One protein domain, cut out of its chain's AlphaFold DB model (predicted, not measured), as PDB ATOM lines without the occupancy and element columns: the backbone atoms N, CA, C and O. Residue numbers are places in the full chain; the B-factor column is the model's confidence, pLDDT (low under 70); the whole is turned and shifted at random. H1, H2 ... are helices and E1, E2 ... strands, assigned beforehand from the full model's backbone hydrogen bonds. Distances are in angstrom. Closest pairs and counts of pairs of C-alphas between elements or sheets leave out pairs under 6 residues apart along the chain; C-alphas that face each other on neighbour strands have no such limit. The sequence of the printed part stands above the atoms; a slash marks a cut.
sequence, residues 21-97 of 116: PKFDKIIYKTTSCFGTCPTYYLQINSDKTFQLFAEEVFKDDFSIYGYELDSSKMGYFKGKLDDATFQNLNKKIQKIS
ATOM      1  N   PRO A  21     -89.194  15.870 -31.246       84.75
ATOM      2  CA  PRO A  21     -89.772  15.106 -30.155       84.75
ATOM      3  C   PRO A  21     -89.329  13.640 -30.204       84.75
ATOM      4  O   PRO A  21     -89.238  13.039 -31.273       84.75
ATOM      5  N   LYS A  22     -89.043  13.059 -29.035       86.88
ATOM      6  CA  LYS A  22     -88.639  11.646 -28.878       86.88
ATOM      7  C   LYS A  22     -89.813  10.684 -28.691       86.88
ATOM      8  O   LYS A  22     -89.607   9.513 -28.395       86.88
ATOM      9  N   PHE A  23     -91.030  11.180 -28.849       91.56
ATOM     10  CA  PHE A  23     -92.267  10.436 -28.682       91.56
ATOM     11  C   PHE A  23     -93.267  10.885 -29.746       91.56
ATOM     12  O   PHE A  23     -93.273  12.059 -30.109       91.56
ATOM     13  N   ASP A  24     -94.137   9.978 -30.190       93.88
ATOM     14  CA  ASP A  24     -95.293  10.329 -31.026       93.88
ATOM     15  C   ASP A  24     -96.449  10.842 -30.162       93.88
ATOM     16  O   ASP A  24     -97.076  11.861 -30.454       93.88
ATOM     17  N   LYS A  25     -96.705  10.136 -29.056       95.88
ATOM     18  CA  LYS A  25     -97.700  10.489 -28.047       95.88
ATOM     19  C   LYS A  25     -97.308   9.952 -26.676       95.88
ATOM     20  O   LYS A  25     -96.695   8.893 -26.573       95.88
ATOM     21  N   ILE A  26     -97.716  10.661 -25.634       95.69
ATOM     22  CA  ILE A  26     -97.645  10.235 -24.235       95.69
ATOM     23  C   ILE A  26     -99.075  10.053 -23.751       95.69
ATOM     24  O   ILE A  26     -99.898  10.951 -23.926       95.69
ATOM     25  N   ILE A  27     -99.353   8.900 -23.147       96.69
ATOM     26  CA  ILE A  27    -100.641   8.588 -22.529       96.69
ATOM     27  C   ILE A  27    -100.414   8.433 -21.034       96.69
ATOM     28  O   ILE A  27     -99.609   7.606 -20.608       96.69
ATOM     29  N   TYR A  28    -101.128   9.224 -20.246       95.38
ATOM     30  CA  TYR A  28    -101.151   9.130 -18.798       95.38
ATOM     31  C   TYR A  28    -102.589   8.905 -18.346       95.38
ATOM     32  O   TYR A  28    -103.484   9.680 -18.684       95.38
ATOM     33  N   LYS A  29    -102.806   7.820 -17.608       95.31
ATOM     34  CA  LYS A  29    -104.105   7.450 -17.058       95.31
ATOM     35  C   LYS A  29    -103.948   7.216 -15.564       95.31
ATOM     36  O   LYS A  29    -103.059   6.466 -15.166       95.31
ATOM     37  N   THR A  30    -104.816   7.823 -14.766       94.25
ATOM     38  CA  THR A  30    -104.981   7.445 -13.360       94.25
ATOM     39  C   THR A  30    -106.172   6.505 -13.207       94.25
ATOM     40  O   THR A  30    -107.038   6.409 -14.080       94.25
ATOM     41  N   THR A  31    -106.181   5.762 -12.109       89.50
ATOM     42  CA  THR A  31    -107.279   4.882 -11.711       89.50
ATOM     43  C   THR A  31    -107.843   5.359 -10.382       89.50
ATOM     44  O   THR A  31    -107.125   5.964  -9.584       89.50
ATOM     45  N   SER A  32    -109.111   5.044 -10.128       85.44
ATOM     46  CA  SER A  32    -109.737   5.249  -8.822       85.44
ATOM     47  C   SER A  32    -108.929   4.580  -7.703       85.44
ATOM     48  O   SER A  32    -108.324   3.525  -7.913       85.44
ATOM     49  N   CYS A  33    -108.964   5.155  -6.503       84.00
ATOM     50  CA  CYS A  33    -108.321   4.610  -5.307       84.00
ATOM     51  C   CYS A  33    -109.288   4.654  -4.113       84.00
ATOM     52  O   CYS A  33    -110.357   5.258  -4.192       84.00
ATOM     53  N   PHE A  34    -108.904   4.056  -2.981       82.31
ATOM     54  CA  PHE A  34    -109.624   4.275  -1.727       82.31
ATOM     55  C   PHE A  34    -109.342   5.691  -1.199       82.31
ATOM     56  O   PHE A  34    -108.271   5.947  -0.647       82.31
ATOM     57  N   GLY A  35    -110.294   6.604  -1.392       83.94
ATOM     58  CA  GLY A  35    -110.195   8.011  -1.001       83.94
ATOM     59  C   GLY A  35    -110.552   8.953  -2.151       83.94
ATOM     60  O   GLY A  35    -111.279   8.582  -3.067       83.94
ATOM     61  N   THR A  36    -110.027  10.176  -2.106       87.19
ATOM     62  CA  THR A  36    -110.316  11.263  -3.054       87.19
ATOM     63  C   THR A  36    -109.272  11.352  -4.173       87.19
ATOM     64  O   THR A  36    -108.740  12.422  -4.471       87.19
ATOM     65  N   CYS A  37    -108.936  10.218  -4.800       89.69
ATOM     66  CA  CYS A  37    -108.011  10.223  -5.937       89.69
ATOM     67  C   CYS A  37    -108.725  10.664  -7.214       89.69
ATOM     68  O   CYS A  37    -109.700  10.024  -7.605       89.69
ATOM     69  N   PRO A  38    -108.232  11.697  -7.908       92.00
ATOM     70  CA  PRO A  38    -108.826  12.106  -9.164       92.00
ATOM     71  C   PRO A  38    -108.519  11.119 -10.300       92.00
ATOM     72  O   PRO A  38    -107.412  10.573 -10.409       92.00
ATOM     73  N   THR A  39    -109.489  10.960 -11.196       95.56
ATOM     74  CA  THR A  39    -109.402  10.096 -12.376       95.56
ATOM     75  C   THR A  39    -109.200  10.953 -13.629       95.56
ATOM     76  O   THR A  39    -110.054  11.757 -14.003       95.56
ATOM     77  N   TYR A  40    -108.049  10.791 -14.286       96.81
ATOM     78  CA  TYR A  40    -107.609  11.570 -15.442       96.81
ATOM     79  C   TYR A  40    -107.203  10.669 -16.608       96.81
ATOM     80  O   TYR A  40    -106.552   9.640 -16.419       96.81
ATOM     81  N   TYR A  41    -107.480  11.135 -17.824       97.88
ATOM     82  CA  TYR A  41    -106.951  10.587 -19.073       97.88
ATOM     83  C   TYR A  41    -106.299  11.718 -19.853       97.88
ATOM     84  O   TYR A  41    -106.982  12.559 -20.436       97.88
ATOM     85  N   LEU A  42    -104.974  11.753 -19.848       98.12
ATOM     86  CA  LEU A  42    -104.179  12.758 -20.532       98.12
ATOM     87  C   LEU A  42    -103.466  12.129 -21.728       98.12
ATOM     88  O   LEU A  42    -102.706  11.172 -21.586       98.12
ATOM     89  N   GLN A  43    -103.666  12.719 -22.899       98.31
ATOM     90  CA  GLN A  43    -102.873  12.474 -24.093       98.31
ATOM     91  C   GLN A  43    -102.108  13.744 -24.454       98.31
ATOM     92  O   GLN A  43    -102.705  14.813 -24.573       98.31
ATOM     93  N   ILE A  44    -100.802  13.621 -24.680       98.19
ATOM     94  CA  ILE A  44     -99.950  14.687 -25.221       98.19
ATOM     95  C   ILE A  44     -99.332  14.180 -26.519       98.19
ATOM     96  O   ILE A  44     -98.702  13.126 -26.527       98.19
ATOM     97  N   ASN A  45     -99.490  14.927 -27.605       97.44
ATOM     98  CA  ASN A  45     -98.951  14.592 -28.918       97.44
ATOM     99  C   ASN A  45     -97.615  15.306 -29.172       97.44
ATOM    100  O   ASN A  45     -97.309  16.348 -28.584       97.44
ATOM    101  N   SER A  46     -96.830  14.767 -30.100       95.62
ATOM    102  CA  SER A  46     -95.548  15.331 -30.540       95.62
ATOM    103  C   SER A  46     -95.664  16.720 -31.192       95.62
ATOM    104  O   SER A  46     -94.695  17.478 -31.221       95.62
ATOM    105  N   ASP A  47     -96.861  17.105 -31.643       95.75
ATOM    106  CA  ASP A  47     -97.185  18.432 -32.188       95.75
ATOM    107  C   ASP A  47     -97.543  19.481 -31.111       95.75
ATOM    108  O   ASP A  47     -97.982  20.597 -31.428       95.75
ATOM    109  N   LYS A  48     -97.313  19.135 -29.836       96.19
ATOM    110  CA  LYS A  48     -97.603  19.920 -28.624       96.19
ATOM    111  C   LYS A  48     -99.083  19.992 -28.258       96.19
ATOM    112  O   LYS A  48     -99.409  20.630 -27.258       96.19
ATOM    113  N   THR A  49     -99.987  19.389 -29.028       98.25
ATOM    114  CA  THR A  49    -101.405  19.350 -28.658       98.25
ATOM    115  C   THR A  49    -101.636  18.378 -27.509       98.25
ATOM    116  O   THR A  49    -100.940  17.370 -27.375       98.25
ATOM    117  N   PHE A  50    -102.617  18.681 -26.664       98.38
ATOM    118  CA  PHE A  50    -103.040  17.777 -25.603       98.38
ATOM    119  C   PHE A  50    -104.559  17.664 -25.526       98.38
ATOM    120  O   PHE A  50    -105.298  18.577 -25.912       98.38
ATOM    121  N   GLN A  51    -105.003  16.534 -24.988       98.62
ATOM    122  CA  GLN A  51    -106.380  16.252 -24.609       98.62
ATOM    123  C   GLN A  51    -106.364  15.700 -23.186       98.62
ATOM    124  O   GLN A  51    -105.639  14.749 -22.908       98.62
ATOM    125  N   LEU A  52    -107.140  16.303 -22.293       98.31
ATOM    126  CA  LEU A  52    -107.342  15.845 -20.926       98.31
ATOM    127  C   LEU A  52    -108.830  15.580 -20.728       98.31
ATOM    128  O   LEU A  52    -109.645  16.484 -20.897       98.31
ATOM    129  N   PHE A  53    -109.175  14.363 -20.336       98.31
ATOM    130  CA  PHE A  53    -110.472  14.065 -19.751       98.31
ATOM    131  C   PHE A  53    -110.298  13.929 -18.240       98.31
ATOM    132  O   PHE A  53    -109.647  12.996 -17.768       98.31
ATOM    133  N   ALA A  54    -110.826  14.898 -17.499       97.38
ATOM    134  CA  ALA A  54    -110.940  14.840 -16.050       97.38
ATOM    135  C   ALA A  54    -112.280  14.195 -15.704       97.38
ATOM    136  O   ALA A  54    -113.318  14.860 -15.732       97.38
ATOM    137  N   GLU A  55    -112.246  12.884 -15.468       96.12
ATOM    138  CA  GLU A  55    -113.432  12.063 -15.224       96.12
ATOM    139  C   GLU A  55    -113.996  12.341 -13.832       96.12
ATOM    140  O   GLU A  55    -115.166  12.687 -13.715       96.12
ATOM    141  N   GLU A  56    -113.154  12.288 -12.801       94.44
ATOM    142  CA  GLU A  56    -113.532  12.573 -11.416       94.44
ATOM    143  C   GLU A  56    -112.477  13.464 -10.771       94.44
ATOM    144  O   GLU A  56    -111.288  13.147 -10.783       94.44
ATOM    145  N   VAL A  57    -112.909  14.588 -10.205       93.88
ATOM    146  CA  VAL A  57    -112.063  15.499  -9.428       93.88
ATOM    147  C   VAL A  57    -112.831  15.860  -8.170       93.88
ATOM    148  O   VAL A  57    -114.003  16.213  -8.253       93.88
ATOM    149  N   PHE A  58    -112.185  15.762  -7.015       91.56
ATOM    150  CA  PHE A  58    -112.793  16.066  -5.723       91.56
ATOM    151  C   PHE A  58    -112.497  17.508  -5.314       91.56
ATOM    152  O   PHE A  58    -111.496  18.095  -5.738       91.56
ATOM    153  N   LYS A  59    -113.373  18.091  -4.495       90.38
ATOM    154  CA  LYS A  59    -113.098  19.384  -3.863       90.38
ATOM    155  C   LYS A  59    -111.925  19.256  -2.895       90.38
ATOM    156  O   LYS A  59    -111.717  18.207  -2.291       90.38
ATOM    157  N   ASP A  60    -111.200  20.357  -2.710       81.38
ATOM    158  CA  ASP A  60    -110.103  20.467  -1.740       81.38
ATOM    159  C   ASP A  60    -110.673  20.641  -0.314       81.38
ATOM    160  O   ASP A  60    -110.492  21.656   0.359       81.38
ATOM    161  N   ASP A  61    -111.449  19.645   0.102       72.94
ATOM    162  CA  ASP A  61    -112.214  19.531   1.334       72.94
ATOM    163  C   ASP A  61    -111.645  18.332   2.110       72.94
ATOM    164  O   ASP A  61    -111.765  17.183   1.689       72.94
ATOM    165  N   PHE A  62    -110.985  18.595   3.241       64.12
ATOM    166  CA  PHE A  62    -110.435  17.550   4.119       64.12
ATOM    167  C   PHE A  62    -111.428  17.107   5.203       64.12
ATOM    168  O   PHE A  62    -111.025  16.576   6.243       64.12
ATOM    169  N   SER A  63    -112.723  17.372   5.026       63.91
ATOM    170  CA  SER A  63    -113.729  16.916   5.973       63.91
ATOM    171  C   SER A  63    -113.915  15.401   5.862       63.91
ATOM    172  O   SER A  63    -113.678  14.774   4.831       63.91
ATOM    173  N   ILE A  64    -114.409  14.798   6.940       59.22
ATOM    174  CA  ILE A  64    -114.831  13.388   6.994       59.22
ATOM    175  C   ILE A  64    -115.924  13.023   5.963       59.22
ATOM    176  O   ILE A  64    -116.239  11.845   5.813       59.22
ATOM    177  N   TYR A  65    -116.470  14.004   5.233       59.47
ATOM    178  CA  TYR A  65    -117.434  13.840   4.142       59.47
ATOM    179  C   TYR A  65    -116.850  14.168   2.753       59.47
ATOM    180  O   TYR A  65    -117.620  14.279   1.802       59.47
ATOM    181  N   GLY A  66    -115.521  14.295   2.621       64.44
ATOM    182  CA  GLY A  66    -114.778  14.849   1.471       64.44
ATOM    183  C   GLY A  66    -114.891  14.134   0.114       64.44
ATOM    184  O   GLY A  66    -114.063  14.344  -0.760       64.44
ATOM    185  N   TYR A  67    -115.917  13.317  -0.110       80.31
ATOM    186  CA  TYR A  67    -116.211  12.673  -1.396       80.31
ATOM    187  C   TYR A  67    -117.004  13.574  -2.356       80.31
ATOM    188  O   TYR A  67    -117.596  13.083  -3.318       80.31
ATOM    189  N   GLU A  68    -117.064  14.884  -2.109       90.19
ATOM    190  CA  GLU A  68    -117.791  15.791  -2.993       90.19
ATOM    191  C   GLU A  68    -116.984  16.086  -4.264       90.19
ATOM    192  O   GLU A  68    -115.835  16.533  -4.212       90.19
ATOM    193  N   LEU A  69    -117.615  15.859  -5.418       91.75
ATOM    194  CA  LEU A  69    -117.030  16.159  -6.717       91.75
ATOM    195  C   LEU A  69    -117.001  17.670  -6.981       91.75
ATOM    196  O   LEU A  69    -117.967  18.398  -6.735       91.75
ATOM    197  N   ASP A  70    -115.896  18.130  -7.554       93.69
ATOM    198  CA  ASP A  70    -115.735  19.473  -8.092       93.69
ATOM    199  C   ASP A  70    -116.045  19.465  -9.593       93.69
ATOM    200  O   ASP A  70    -115.159  19.392 -10.450       93.69
ATOM    201  N   SER A  71    -117.334  19.564  -9.918       94.75
ATOM    202  CA  SER A  71    -117.810  19.579 -11.306       94.75
ATOM    203  C   SER A  71    -117.243  20.734 -12.136       94.75
ATOM    204  O   SER A  71    -117.216  20.635 -13.362       94.75
ATOM    205  N   SER A  72    -116.739  21.798 -11.501       95.62
ATOM    206  CA  SER A  72    -116.091  22.913 -12.202       95.62
ATOM    207  C   SER A  72    -114.719  22.546 -12.781       95.62
ATOM    208  O   SER A  72    -114.252  23.200 -13.714       95.62
ATOM    209  N   LYS A  73    -114.090  21.486 -12.259       94.94
ATOM    210  CA  LYS A  73    -112.781  20.970 -12.692       94.94
ATOM    211  C   LYS A  73    -112.884  19.702 -13.552       94.94
ATOM    212  O   LYS A  73    -111.865  19.208 -14.029       94.94
ATOM    213  N   MET A  74    -114.090  19.175 -13.756       97.25
ATOM    214  CA  MET A  74    -114.342  17.959 -14.534       97.25
ATOM    215  C   MET A  74    -114.650  18.275 -16.003       97.25
ATOM    216  O   MET A  74    -115.125  19.356 -16.348       97.25
ATOM    217  N   GLY A  75    -114.420  17.295 -16.876       98.00
ATOM    218  CA  GLY A  75    -114.789  17.357 -18.289       98.00
ATOM    219  C   GLY A  75    -113.610  17.258 -19.250       98.00
ATOM    220  O   GLY A  75    -112.542  16.741 -18.923       98.00
ATOM    221  N   TYR A  76    -113.844  17.710 -20.483       98.38
ATOM    222  CA  TYR A  76    -112.897  17.589 -21.589       98.38
ATOM    223  C   TYR A  76    -112.175  18.907 -21.843       98.38
ATOM    224  O   TYR A  76    -112.777  19.902 -22.250       98.38
ATOM    225  N   PHE A  77    -110.860  18.875 -21.696       98.12
ATOM    226  CA  PHE A  77    -109.972  19.990 -21.964       98.12
ATOM    227  C   PHE A  77    -109.066  19.641 -23.137       98.12
ATOM    228  O   PHE A  77    -108.563  18.525 -23.262       98.12
ATOM    229  N   LYS A  78    -108.846  20.611 -24.019       98.19
ATOM    230  CA  LYS A  78    -107.905  20.485 -25.129       98.19
ATOM    231  C   LYS A  78    -107.126  21.773 -25.280       98.19
ATOM    232  O   LYS A  78    -107.656  22.855 -25.036       98.19
ATOM    233  N   GLY A  79    -105.893  21.658 -25.733       98.06
ATOM    234  CA  GLY A  79    -105.054  22.823 -25.936       98.06
ATOM    235  C   GLY A  79    -103.726  22.469 -26.568       98.06
ATOM    236  O   GLY A  79    -103.555  21.398 -27.153       98.06
ATOM    237  N   LYS A  80    -102.787  23.401 -26.447       97.94
ATOM    238  CA  LYS A  80    -101.419  23.258 -26.922       97.94
ATOM    239  C   LYS A  80    -100.469  23.695 -25.817       97.94
ATOM    240  O   LYS A  80    -100.693  24.737 -25.209       97.94
ATOM    241  N   LEU A  81     -99.448  22.891 -25.552       96.88
ATOM    242  CA  LEU A  81     -98.387  23.237 -24.614       96.88
ATOM    243  C   LEU A  81     -97.571  24.402 -25.169       96.88
ATOM    244  O   LEU A  81     -97.295  24.458 -26.373       96.88
ATOM    245  N   ASP A  82     -97.158  25.306 -24.286       96.38
ATOM    246  CA  ASP A  82     -96.137  26.286 -24.628       96.38
ATOM    247  C   ASP A  82     -94.786  25.594 -24.878       96.38
ATOM    248  O   ASP A  82     -94.537  24.450 -24.475       96.38
ATOM    249  N   ASP A  83     -93.901  26.303 -25.571       93.62
ATOM    250  CA  ASP A  83     -92.628  25.749 -26.018       93.62
ATOM    251  C   ASP A  83     -91.715  25.345 -24.858       93.62
ATOM    252  O   ASP A  83     -91.048  24.312 -24.949       93.62
ATOM    253  N   ALA A  84     -91.703  26.108 -23.763       94.44
ATOM    254  CA  ALA A  84     -90.849  25.821 -22.616       94.44
ATOM    255  C   ALA A  84     -91.315  24.550 -21.892       94.44
ATOM    256  O   ALA A  84     -90.500  23.671 -21.589       94.44
ATOM    257  N   THR A  85     -92.626  24.406 -21.685       95.69
ATOM    258  CA  THR A  85     -93.233  23.205 -21.099       95.69
ATOM    259  C   THR A  85     -92.968  21.975 -21.963       95.69
ATOM    260  O   THR A  85     -92.523  20.943 -21.450       95.69
ATOM    261  N   PHE A  86     -93.171  22.073 -23.280       95.12
ATOM    262  CA  PHE A  86     -92.931  20.956 -24.195       95.12
ATOM    263  C   PHE A  86     -91.456  20.546 -24.253       95.12
ATOM    264  O   PHE A  86     -91.147  19.358 -24.196       95.12
ATOM    265  N   GLN A  87     -90.532  21.508 -24.325       93.31
ATOM    266  CA  GLN A  87     -89.095  21.220 -24.320       93.31
ATOM    267  C   GLN A  87     -88.663  20.535 -23.024       93.31
ATOM    268  O   GLN A  87     -87.891  19.578 -23.058       93.31
ATOM    269  N   ASN A  88     -89.177  20.984 -21.877       93.50
ATOM    270  CA  ASN A  88     -88.900  20.342 -20.595       93.50
ATOM    271  C   ASN A  88     -89.399  18.887 -20.582       93.50
ATOM    272  O   ASN A  88     -88.655  17.977 -20.213       93.50
ATOM    273  N   LEU A  89     -90.627  18.649 -21.053       94.00
ATOM    274  CA  LEU A  89     -91.179  17.302 -21.188       94.00
ATOM    275  C   LEU A  89     -90.319  16.429 -22.110       94.00
ATOM    276  O   LEU A  89     -89.912  15.340 -21.708       94.00
ATOM    277  N   ASN A  90     -89.979  16.919 -23.303       93.38
ATOM    278  CA  ASN A  90     -89.166  16.184 -24.271       93.38
ATOM    279  C   ASN A  90     -87.792  15.807 -23.703       93.38
ATOM    280  O   ASN A  90     -87.368  14.662 -23.843       93.38
ATOM    281  N   LYS A  91     -87.131  16.721 -22.982       92.12
ATOM    282  CA  LYS A  91     -85.847  16.455 -22.312       92.12
ATOM    283  C   LYS A  91     -85.959  15.378 -21.238       92.12
ATOM    284  O   LYS A  91     -85.083  14.520 -21.138       92.12
ATOM    285  N   LYS A  92     -87.035  15.386 -20.445       91.81
ATOM    286  CA  LYS A  92     -87.289  14.335 -19.445       91.81
ATOM    287  C   LYS A  92     -87.506  12.977 -20.109       91.81
ATOM    288  O   LYS A  92     -86.893  12.006 -19.676       91.81
ATOM    289  N   ILE A  93     -88.309  12.921 -21.175       92.38
ATOM    290  CA  ILE A  93     -88.535  11.691 -21.952       92.38
ATOM    291  C   ILE A  93     -87.237  11.194 -22.591       92.38
ATOM    292  O   ILE A  93     -86.932  10.006 -22.523       92.38
ATOM    293  N   GLN A  94     -86.437  12.097 -23.155       90.00
ATOM    294  CA  GLN A  94     -85.137  11.756 -23.720       90.00
ATOM    295  C   GLN A  94     -84.230  11.119 -22.668       90.00
ATOM    296  O   GLN A  94     -83.700  10.043 -22.917       90.00
ATOM    297  N   LYS A  95     -84.114  11.738 -21.487       89.81
ATOM    298  CA  LYS A  95     -83.276  11.241 -20.390       89.81
ATOM    299  C   LYS A  95     -83.655   9.822 -19.962       89.81
ATOM    300  O   LYS A  95     -82.774   8.991 -19.786       89.81
ATOM    301  N   ILE A  96     -84.948   9.535 -19.791       89.75
ATOM    302  CA  ILE A  96     -85.399   8.194 -19.370       89.75
ATOM    303  C   ILE A  96     -85.303   7.150 -20.490       89.75
ATOM    304  O   ILE A  96     -85.302   5.958 -20.210       89.75
ATOM    305  N   SER A  97     -85.219   7.592 -21.748       86.56
ATOM    306  CA  SER A  97     -85.066   6.717 -22.918       86.56
ATOM    307  C   SER A  97     -83.604   6.353 -23.202       86.56
ATOM    308  O   SER A  97     -83.329   5.591 -24.129       86.56
TER     309      SER A  97
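What this domain is: This is residues 21 to 97 of the 116 residues of an uncharacterized protein of Chryseobacterium indoltheticum (UniProt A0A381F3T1). A wall of four antiparallel strands, E1 to E4, has helix H1 set across one end, while the links 30 to 38 and 57 to 74 reach on beyond the other end and, with H1, draw the whole out to its longest span. The 77 printed residues hold E1, E2, E3, E4 and then H1; the sheet's order is E1, E2, E3, E4, and the class is mixed, helices and strands. The whole is loose, with a radius of gyration of the C-alphas of 15.2 A, and elongated, spanning 44 by 24 by 18 A.

Where its parts are: Find C-alpha 25 at (-97.700, 10.489, -28.047); from there E1 runs to residue 29. E2 covers residues 39 to 45, 20.1 A long, and E3 residues 49 to 56, 22.1 A. Look next for E4 at residues 75 to 80, 17.0 A long. H1, residues 83 to 96, runs 20.1 A and ends at C-alpha 96, (-85.399, 8.194, -19.370).

How they stand to each other: The strands form a meander, each the antiparallel neighbour of the one before, and E1 and E4 are the edge strands. In the hairpin of E1 and E2, at 176 degrees, look at N 28 and O 42, 2.8 A apart. In the hairpin of E2 and E3, at 174 degrees, N 43 and O 51 are 2.8 A apart. In the hairpin of E3 and E4, at 161 degrees, N 52 and O 77 are 2.8 A apart. E1 and E4 are apart. H1 is only just on the sheet, with 5 pairs of C-alphas within 10 A, and only grazes it with residues 86 to 93. In H1 every O i to N i+4 pair is within hydrogen-bond range.

The domain as a whole: The two C-alphas farthest apart, those of Pro 21 and Ile 64, are 44.8 A apart. The printed part has no cut. The link from E3 to E4, 18 residues, is long. Mean pLDDT of the printed part is 91.2; look for values under 70 at residues 62 to 66.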